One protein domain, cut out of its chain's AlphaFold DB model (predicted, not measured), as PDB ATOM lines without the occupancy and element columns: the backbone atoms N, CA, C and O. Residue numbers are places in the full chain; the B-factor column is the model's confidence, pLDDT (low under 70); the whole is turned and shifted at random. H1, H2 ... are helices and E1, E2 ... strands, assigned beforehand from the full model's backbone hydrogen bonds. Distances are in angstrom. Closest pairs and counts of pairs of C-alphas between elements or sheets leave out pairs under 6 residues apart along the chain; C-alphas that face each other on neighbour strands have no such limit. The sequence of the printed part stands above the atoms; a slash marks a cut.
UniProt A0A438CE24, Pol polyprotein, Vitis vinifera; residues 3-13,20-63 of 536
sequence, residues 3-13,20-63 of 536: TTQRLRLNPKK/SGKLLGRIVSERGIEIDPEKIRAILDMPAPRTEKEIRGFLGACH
ATOM      1  N   THR A   3      22.488 -65.969 -26.421       64.56
ATOM      2  CA  THR A   3      21.385 -66.624 -27.147       64.56
ATOM      3  C   THR A   3      21.102 -68.043 -26.657       64.56
ATOM      4  O   THR A   3      19.946 -68.451 -26.599       64.56
ATOM      5  N   THR A   4      22.132 -68.774 -26.225       72.31
ATOM      6  CA  THR A   4      21.995 -70.124 -25.662       72.31
ATOM      7  C   THR A   4      21.333 -70.144 -24.280       72.31
ATOM      8  O   THR A   4      20.713 -71.141 -23.934       72.31
ATOM      9  N   GLN A   5      21.395 -69.046 -23.516       79.00
ATOM     10  CA  GLN A   5      20.754 -68.922 -22.197       79.00
ATOM     11  C   GLN A   5      19.443 -68.110 -22.200       79.00
ATOM     12  O   GLN A   5      18.956 -67.729 -21.140       79.00
ATOM     13  N   ARG A   6      18.845 -67.838 -23.374       76.00
ATOM     14  CA  ARG A   6      17.613 -67.023 -23.527       76.00
ATOM     15  C   ARG A   6      17.683 -65.620 -22.896       76.00
ATOM     16  O   ARG A   6      16.648 -65.014 -22.618       76.00
ATOM     17  N   LEU A   7      18.879 -65.064 -22.708       79.56
ATOM     18  CA  LEU A   7      19.041 -63.690 -22.242       79.56
ATOM     19  C   LEU A   7      18.810 -62.728 -23.414       79.56
ATOM     20  O   LEU A   7      19.337 -62.924 -24.509       79.56
ATOM     21  N   ARG A   8      18.001 -61.686 -23.197       78.81
ATOM     22  CA  ARG A   8      17.708 -60.655 -24.203       78.81
ATOM     23  C   ARG A   8      18.457 -59.374 -23.856       78.81
ATOM     24  O   ARG A   8      18.325 -58.857 -22.752       78.81
ATOM     25  N   LEU A   9      19.226 -58.862 -24.812       78.31
ATOM     26  CA  LEU A   9      19.908 -57.575 -24.703       78.31
ATOM     27  C   LEU A   9      19.033 -56.460 -25.275       78.31
ATOM     28  O   LEU A   9      18.267 -56.686 -26.211       78.31
ATOM     29  N   ASN A  10      19.172 -55.248 -24.738       81.69
ATOM     30  CA  ASN A  10      18.559 -54.065 -25.328       81.69
ATOM     31  C   ASN A  10      19.537 -53.442 -26.342       81.69
ATOM     32  O   ASN A  10      20.500 -52.805 -25.912       81.69
ATOM     33  N   PRO A  11      19.287 -53.558 -27.660       78.00
ATOM     34  CA  PRO A  11      20.229 -53.103 -28.681       78.00
ATOM     35  C   PRO A  11      20.504 -51.595 -28.617       78.00
ATOM     36  O   PRO A  11      21.605 -51.177 -28.943       78.00
ATOM     37  N   LYS A  12      19.565 -50.777 -28.114       78.31
ATOM     38  CA  LYS A  12      19.761 -49.322 -27.961       78.31
ATOM     39  C   LYS A  12      20.722 -48.949 -26.828       78.31
ATOM     40  O   LYS A  12      21.223 -47.833 -26.803       78.31
ATOM     41  N   LYS A  13      20.931 -49.847 -25.860       78.12
ATOM     42  CA  LYS A  13      21.819 -49.630 -24.703       78.12
ATOM     43  C   LYS A  13      23.143 -50.386 -24.828       78.12
ATOM     44  O   LYS A  13      24.011 -50.226 -23.976       78.12
ATOM     45  N   SER A  20      35.946 -45.920 -25.497       78.31
ATOM     46  CA  SER A  20      35.409 -45.482 -24.211       78.31
ATOM     47  C   SER A  20      33.897 -45.691 -24.153       78.31
ATOM     48  O   SER A  20      33.200 -45.525 -25.154       78.31
ATOM     49  N   GLY A  21      33.362 -46.043 -22.982       80.44
ATOM     50  CA  GLY A  21      31.941 -46.356 -22.825       80.44
ATOM     51  C   GLY A  21      31.416 -46.183 -21.403       80.44
ATOM     52  O   GLY A  21      32.162 -46.250 -20.429       80.44
ATOM     53  N   LYS A  22      30.104 -45.957 -21.279       80.31
ATOM     54  CA  LYS A  22      29.412 -45.814 -19.989       80.31
ATOM     55  C   LYS A  22      29.060 -47.194 -19.433       80.31
ATOM     56  O   LYS A  22      28.237 -47.905 -20.006       80.31
ATOM     57  N   LEU A  23      29.634 -47.548 -18.288       75.94
ATOM     58  CA  LEU A  23      29.381 -48.802 -17.580       75.94
ATOM     59  C   LEU A  23      29.058 -48.508 -16.111       75.94
ATOM     60  O   LEU A  23      29.821 -47.840 -15.419       75.94
ATOM     61  N   LEU A  24      27.892 -48.963 -15.634       71.62
ATOM     62  CA  LEU A  24      27.409 -48.738 -14.257       71.62
ATOM     63  C   LEU A  24      27.445 -47.256 -13.809       71.62
ATOM     64  O   LEU A  24      27.639 -46.928 -12.638       71.62
ATOM     65  N   GLY A  25      27.237 -46.335 -14.756       68.88
ATOM     66  CA  GLY A  25      27.252 -44.893 -14.505       68.88
ATOM     67  C   GLY A  25      28.639 -44.328 -14.183       68.88
ATOM     68  O   GLY A  25      28.728 -43.354 -13.432       68.88
ATOM     69  N   ARG A  26      29.691 -44.962 -14.709       74.19
ATOM     70  CA  ARG A  26      31.059 -44.450 -14.837       74.19
ATOM     71  C   ARG A  26      31.490 -44.561 -16.300       74.19
ATOM     72  O   ARG A  26      30.973 -45.419 -17.017       74.19
ATOM     73  N   ILE A  27      32.398 -43.703 -16.743       80.06
ATOM     74  CA  ILE A  27      32.996 -43.793 -18.076       80.06
ATOM     75  C   ILE A  27      34.270 -44.620 -17.950       80.06
ATOM     76  O   ILE A  27      35.153 -44.292 -17.169       80.06
ATOM     77  N   VAL A  28      34.346 -45.717 -18.691       80.12
ATOM     78  CA  VAL A  28      35.542 -46.555 -18.779       80.12
ATOM     79  C   VAL A  28      36.229 -46.216 -20.092       80.12
ATOM     80  O   VAL A  28      35.594 -46.282 -21.142       80.12
ATOM     81  N   SER A  29      37.496 -45.824 -20.030       81.69
ATOM     82  CA  SER A  29      38.342 -45.527 -21.188       81.69
ATOM     83  C   SER A  29      39.718 -46.172 -21.016       81.69
ATOM     84  O   SER A  29      40.047 -46.654 -19.932       81.69
ATOM     85  N   GLU A  30      40.552 -46.127 -22.054       72.94
ATOM     86  CA  GLU A  30      41.962 -46.545 -21.977       72.94
ATOM     87  C   GLU A  30      42.759 -45.773 -20.904       72.94
ATOM     88  O   GLU A  30      43.698 -46.304 -20.320       72.94
ATOM     89  N   ARG A  31      42.354 -44.533 -20.586       71.50
ATOM     90  CA  ARG A  31      42.988 -43.697 -19.552       71.50
ATOM     91  C   ARG A  31      42.562 -44.060 -18.126       71.50
ATOM     92  O   ARG A  31      43.206 -43.619 -17.179       71.50
ATOM     93  N   GLY A  32      41.493 -44.844 -17.963       76.06
ATOM     94  CA  GLY A  32      40.980 -45.276 -16.664       76.06
ATOM     95  C   GLY A  32      39.465 -45.131 -16.501       76.06
ATOM     96  O   GLY A  32      38.710 -45.011 -17.470       76.06
ATOM     97  N   ILE A  33      39.021 -45.180 -15.240       76.12
ATOM     98  CA  ILE A  33      37.611 -45.084 -14.843       76.12
ATOM     99  C   ILE A  33      37.315 -43.658 -14.374       76.12
ATOM    100  O   ILE A  33      37.768 -43.241 -13.309       76.12
ATOM    101  N   GLU A  34      36.490 -42.946 -15.129       76.25
ATOM    102  CA  GLU A  34      36.068 -41.575 -14.852       76.25
ATOM    103  C   GLU A  34      34.608 -41.519 -14.378       76.25
ATOM    104  O   GLU A  34      33.792 -42.417 -14.622       76.25
ATOM    105  N   ILE A  35      34.260 -40.451 -13.657       72.25
ATOM    106  CA  ILE A  35      32.876 -40.191 -13.258       72.25
ATOM    107  C   ILE A  35      32.127 -39.641 -14.471       72.25
ATOM    108  O   ILE A  35      32.635 -38.797 -15.199       72.25
ATOM    109  N   ASP A  36      30.904 -40.120 -14.669       74.94
ATOM    110  CA  ASP A  36      30.023 -39.634 -15.722       74.94
ATOM    111  C   ASP A  36      29.775 -38.112 -15.591       74.94
ATOM    112  O   ASP A  36      29.256 -37.679 -14.554       74.94
ATOM    113  N   PRO A  37      30.098 -37.296 -16.615       76.38
ATOM    114  CA  PRO A  37      29.884 -35.852 -16.606       76.38
ATOM    115  C   PRO A  37      28.435 -35.460 -16.320       76.38
ATOM    116  O   PRO A  37      28.197 -34.422 -15.708       76.38
ATOM    117  N   GLU A  38      27.462 -36.294 -16.706       75.56
ATOM    118  CA  GLU A  38      26.047 -36.054 -16.403       75.56
ATOM    119  C   GLU A  38      25.769 -36.108 -14.898       75.56
ATOM    120  O   GLU A  38      24.998 -35.301 -14.383       75.56
ATOM    121  N   LYS A  39      26.434 -37.009 -14.163       72.19
ATOM    122  CA  LYS A  39      26.325 -37.066 -12.697       72.19
ATOM    123  C   LYS A  39      26.997 -35.870 -12.033       72.19
ATOM    124  O   LYS A  39      26.500 -35.397 -11.019       72.19
ATOM    125  N   ILE A  40      28.107 -35.388 -12.595       73.88
ATOM    126  CA  ILE A  40      28.792 -34.189 -12.094       73.88
ATOM    127  C   ILE A  40      27.898 -32.963 -12.288       73.88
ATOM    128  O   ILE A  40      27.675 -32.224 -11.335       73.88
ATOM    129  N   ARG A  41      27.325 -32.788 -13.486       76.81
ATOM    130  CA  ARG A  41      26.354 -31.719 -13.767       76.81
ATOM    131  C   ARG A  41      25.147 -31.798 -12.846       76.81
ATOM    132  O   ARG A  41      24.806 -30.799 -12.240       76.81
ATOM    133  N   ALA A  42      24.591 -32.988 -12.631       76.62
ATOM    134  CA  ALA A  42      23.474 -33.162 -11.707       76.62
ATOM    135  C   ALA A  42      23.793 -32.703 -10.272       76.62
ATOM    136  O   ALA A  42      22.896 -32.226  -9.594       76.62
ATOM    137  N   ILE A  43      25.041 -32.833  -9.805       73.12
ATOM    138  CA  ILE A  43      25.465 -32.323  -8.489       73.12
ATOM    139  C   ILE A  43      25.687 -30.803  -8.525       73.12
ATOM    140  O   ILE A  43      25.358 -30.127  -7.557       73.12
ATOM    141  N   LEU A  44      26.236 -30.262  -9.618       75.81
ATOM    142  CA  LEU A  44      26.463 -28.818  -9.780       75.81
ATOM    143  C   LEU A  44      25.156 -28.028  -9.940       75.81
ATOM    144  O   LEU A  44      25.051 -26.919  -9.428       75.81
ATOM    145  N   ASP A  45      24.170 -28.621 -10.610       80.50
ATOM    146  CA  ASP A  45      22.857 -28.032 -10.875       80.50
ATOM    147  C   ASP A  45      21.873 -28.254  -9.710       80.50
ATOM    148  O   ASP A  45      20.730 -27.793  -9.760       80.50
ATOM    149  N   MET A  46      22.282 -28.970  -8.651       74.69
ATOM    150  CA  MET A  46      21.440 -29.148  -7.469       74.69
ATOM    151  C   MET A  46      21.247 -27.807  -6.747       74.69
ATOM    152  O   MET A  46      22.223 -27.115  -6.447       74.69
ATOM    153  N   PRO A  47      20.000 -27.445  -6.398       76.69
ATOM    154  CA  PRO A  47      19.751 -26.279  -5.567       76.69
ATOM    155  C   PRO A  47      20.361 -26.481  -4.174       76.69
ATOM    156  O   PRO A  47      20.424 -27.605  -3.668       76.69
ATOM    157  N   ALA A  48      20.787 -25.383  -3.543       76.88
ATOM    158  CA  ALA A  48      21.332 -25.420  -2.189       76.88
ATOM    159  C   ALA A  48      20.317 -26.087  -1.234       76.88
ATOM    160  O   ALA A  48      19.187 -25.593  -1.136       76.88
ATOM    161  N   PRO A  49      20.683 -27.194  -0.561       80.50
ATOM    162  CA  PRO A  49      19.752 -27.945   0.270       80.50
ATOM    163  C   PRO A  49      19.320 -27.091   1.465       80.50
ATOM    164  O   PRO A  49      20.160 -26.506   2.148       80.50
ATOM    165  N   ARG A  50      18.008 -27.010   1.711       76.62
ATOM    166  CA  ARG A  50      17.424 -26.181   2.784       76.62
ATOM    167  C   ARG A  50      16.882 -27.010   3.941       76.62
ATOM    168  O   ARG A  50      16.639 -26.471   5.014       76.62
ATOM    169  N   THR A  51      16.693 -28.312   3.734       74.00
ATOM    170  CA  THR A  51      16.153 -29.226   4.746       74.00
ATOM    171  C   THR A  51      17.143 -30.326   5.110       74.00
ATOM    172  O   THR A  51      17.948 -30.766   4.291       74.00
ATOM    173  N   GLU A  52      17.055 -30.848   6.336       65.62
ATOM    174  CA  GLU A  52      17.931 -31.933   6.800       65.62
ATOM    175  C   GLU A  52      17.837 -33.188   5.907       65.62
ATOM    176  O   GLU A  52      18.831 -33.871   5.655       65.62
ATOM    177  N   LYS A  53      16.648 -33.473   5.361       70.06
ATOM    178  CA  LYS A  53      16.425 -34.578   4.419       70.06
ATOM    179  C   LYS A  53      17.164 -34.360   3.096       70.06
ATOM    180  O   LYS A  53      17.761 -35.304   2.580       70.06
ATOM    181  N   GLU A  54      17.155 -33.137   2.571       72.00
ATOM    182  CA  GLU A  54      17.916 -32.760   1.375       72.00
ATOM    183  C   GLU A  54      19.421 -32.778   1.639       72.00
ATOM    184  O   GLU A  54      20.163 -33.289   0.811       72.00
ATOM    185  N   ILE A  55      19.873 -32.320   2.812       70.06
ATOM    186  CA  ILE A  55      21.285 -32.380   3.218       70.06
ATOM    187  C   ILE A  55      21.754 -33.838   3.304       70.06
ATOM    188  O   ILE A  55      22.789 -34.189   2.740       70.06
ATOM    189  N   ARG A  56      20.986 -34.725   3.953       64.56
ATOM    190  CA  ARG A  56      21.300 -36.166   4.012       64.56
ATOM    191  C   ARG A  56      21.277 -36.809   2.620       64.56
ATOM    192  O   ARG A  56      22.138 -37.637   2.326       64.56
ATOM    193  N   GLY A  57      20.335 -36.419   1.761       67.81
ATOM    194  CA  GLY A  57      20.263 -36.860   0.364       67.81
ATOM    195  C   GLY A  57      21.467 -36.405  -0.466       67.81
ATOM    196  O   GLY A  57      22.067 -37.214  -1.172       67.81
ATOM    197  N   PHE A  58      21.878 -35.146  -0.312       69.44
ATOM    198  CA  PHE A  58      23.052 -34.554  -0.949       69.44
ATOM    199  C   PHE A  58      24.348 -35.222  -0.478       69.44
ATOM    200  O   PHE A  58      25.157 -35.647  -1.298       69.44
ATOM    201  N   LEU A  59      24.524 -35.423   0.832       64.56
ATOM    202  CA  LEU A  59      25.662 -36.166   1.390       64.56
ATOM    203  C   LEU A  59      25.688 -37.629   0.918       64.56
ATOM    204  O   LEU A  59      26.760 -38.195   0.706       64.56
ATOM    205  N   GLY A  60      24.521 -38.247   0.719       65.56
ATOM    206  CA  GLY A  60      24.395 -39.571   0.108       65.56
ATOM    207  C   GLY A  60      24.824 -39.596  -1.363       65.56
ATOM    208  O   GLY A  60      25.517 -40.522  -1.778       65.56
ATOM    209  N   ALA A  61      24.467 -38.567  -2.138       61.47
ATOM    210  CA  ALA A  61      24.851 -38.424  -3.544       61.47
ATOM    211  C   ALA A  61      26.343 -38.077  -3.726       61.47
ATOM    212  O   ALA A  61      26.981 -38.547  -4.667       61.47
ATOM    213  N   CYS A  62      26.912 -37.311  -2.792       56.56
ATOM    214  CA  CYS A  62      28.303 -36.852  -2.786       56.56
ATOM    215  C   CYS A  62      29.292 -37.830  -2.123       56.56
ATOM    216  O   CYS A  62      30.478 -37.511  -2.016       56.56
ATOM    217  N   HIS A  63      28.857 -39.030  -1.717       53.78
ATOM    218  CA  HIS A  63      29.712 -40.105  -1.180       53.78
ATOM    219  C   HIS A  63      30.611 -40.746  -2.265       53.78
ATOM    220  O   HIS A  63      30.640 -41.957  -2.478       53.78
TER     221      HIS A  63
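What this domain is: This is residues 3 to 13 and 20 to 63 of the 536 residues of the protein "Pol polyprotein" of Vitis vinifera (UniProt A0A438CE24). The printed part is an elongated, loosely joined string of parts: a small sheet of three strands, E1, E2 and E3, at one end of the body, then helix H1 leading away from it, and then helix H2, which folds back the opposite way to H1 with a wide space between the two helix centres. Residues 3 to 12 stick out as a free arm before the cut, and residues 50 to 56, where the chain turns into H2, also stand free. There are 55 residues printed, with three named strands followed by two named helices in the order E1, E2, E3, H1, H2; the sheet has the order E1, E2, E3 and is antiparallel, and the class is mixed, helices and strands. The whole is extended, with a radius of gyration of the C-alphas of 16.7 A and spans of 52 by 30 by 18 A.

How they stand to each other: Residues 3 to 12 stand free. After the cut, E1, residues 20 to 23, and E2, residues 26 to 29, form a hairpin, antiparallel at 152 degrees between their directions; N 21 and O 28 are 2.9 A apart, within hydrogen-bond range. E2 and E3, residues 32 to 35, form a second hairpin, antiparallel at 151 degrees, with N 27 and O 34 within hydrogen-bond range at 2.8 A. The three strands make a meander, each strand the antiparallel neighbour of the one before, with E1 and E3 as edge strands. H1, residues 37 to 44, is not on the sheet, but only just, with 4 pairs of C-alphas within 10 A. H1 and H2, residues 52 to 61, are close but not clearly touching: their closest C-alphas, those of Ile 43 and Ala 61, are 7.9 A apart. They run opposite ways at a shallow tilt of 25 degrees, 15.4 A from centre to centre. H2 is apart from E1, E2 and E3, and H1 is apart from E1 and E2. In H1 and H2 every O i to N i+4 pair is within hydrogen-bond range.

Where its parts are: E1 begins at C-alpha 20, (35.409, -45.482, -24.211). E3 is 10.2 A long from first to last C-alpha, E2 9.7 A and E1 9.6 A. H1 measures 10.4 A and begins at C-alpha 37, (29.884, -35.852, -16.606). H2 measures 14.0 A and ends at C-alpha 61, (24.851, -38.424, -3.544).

The domain as a whole: The C-alphas of Thr 4 and Arg 50 are the two farthest apart, at 52.5 A. Residues 14 to 19 are not printed, and C-alphas 13 and 20 are 14.2 A apart across that cut. The links from E1 to E2, E2 to E3 and E3 to H1 are tight, and the link from H1 to H2, of 7 residues, is short. The mean pLDDT of the printed part is 73.8; residues 3, 25, 52 and 56 to 63 of this model are under 70.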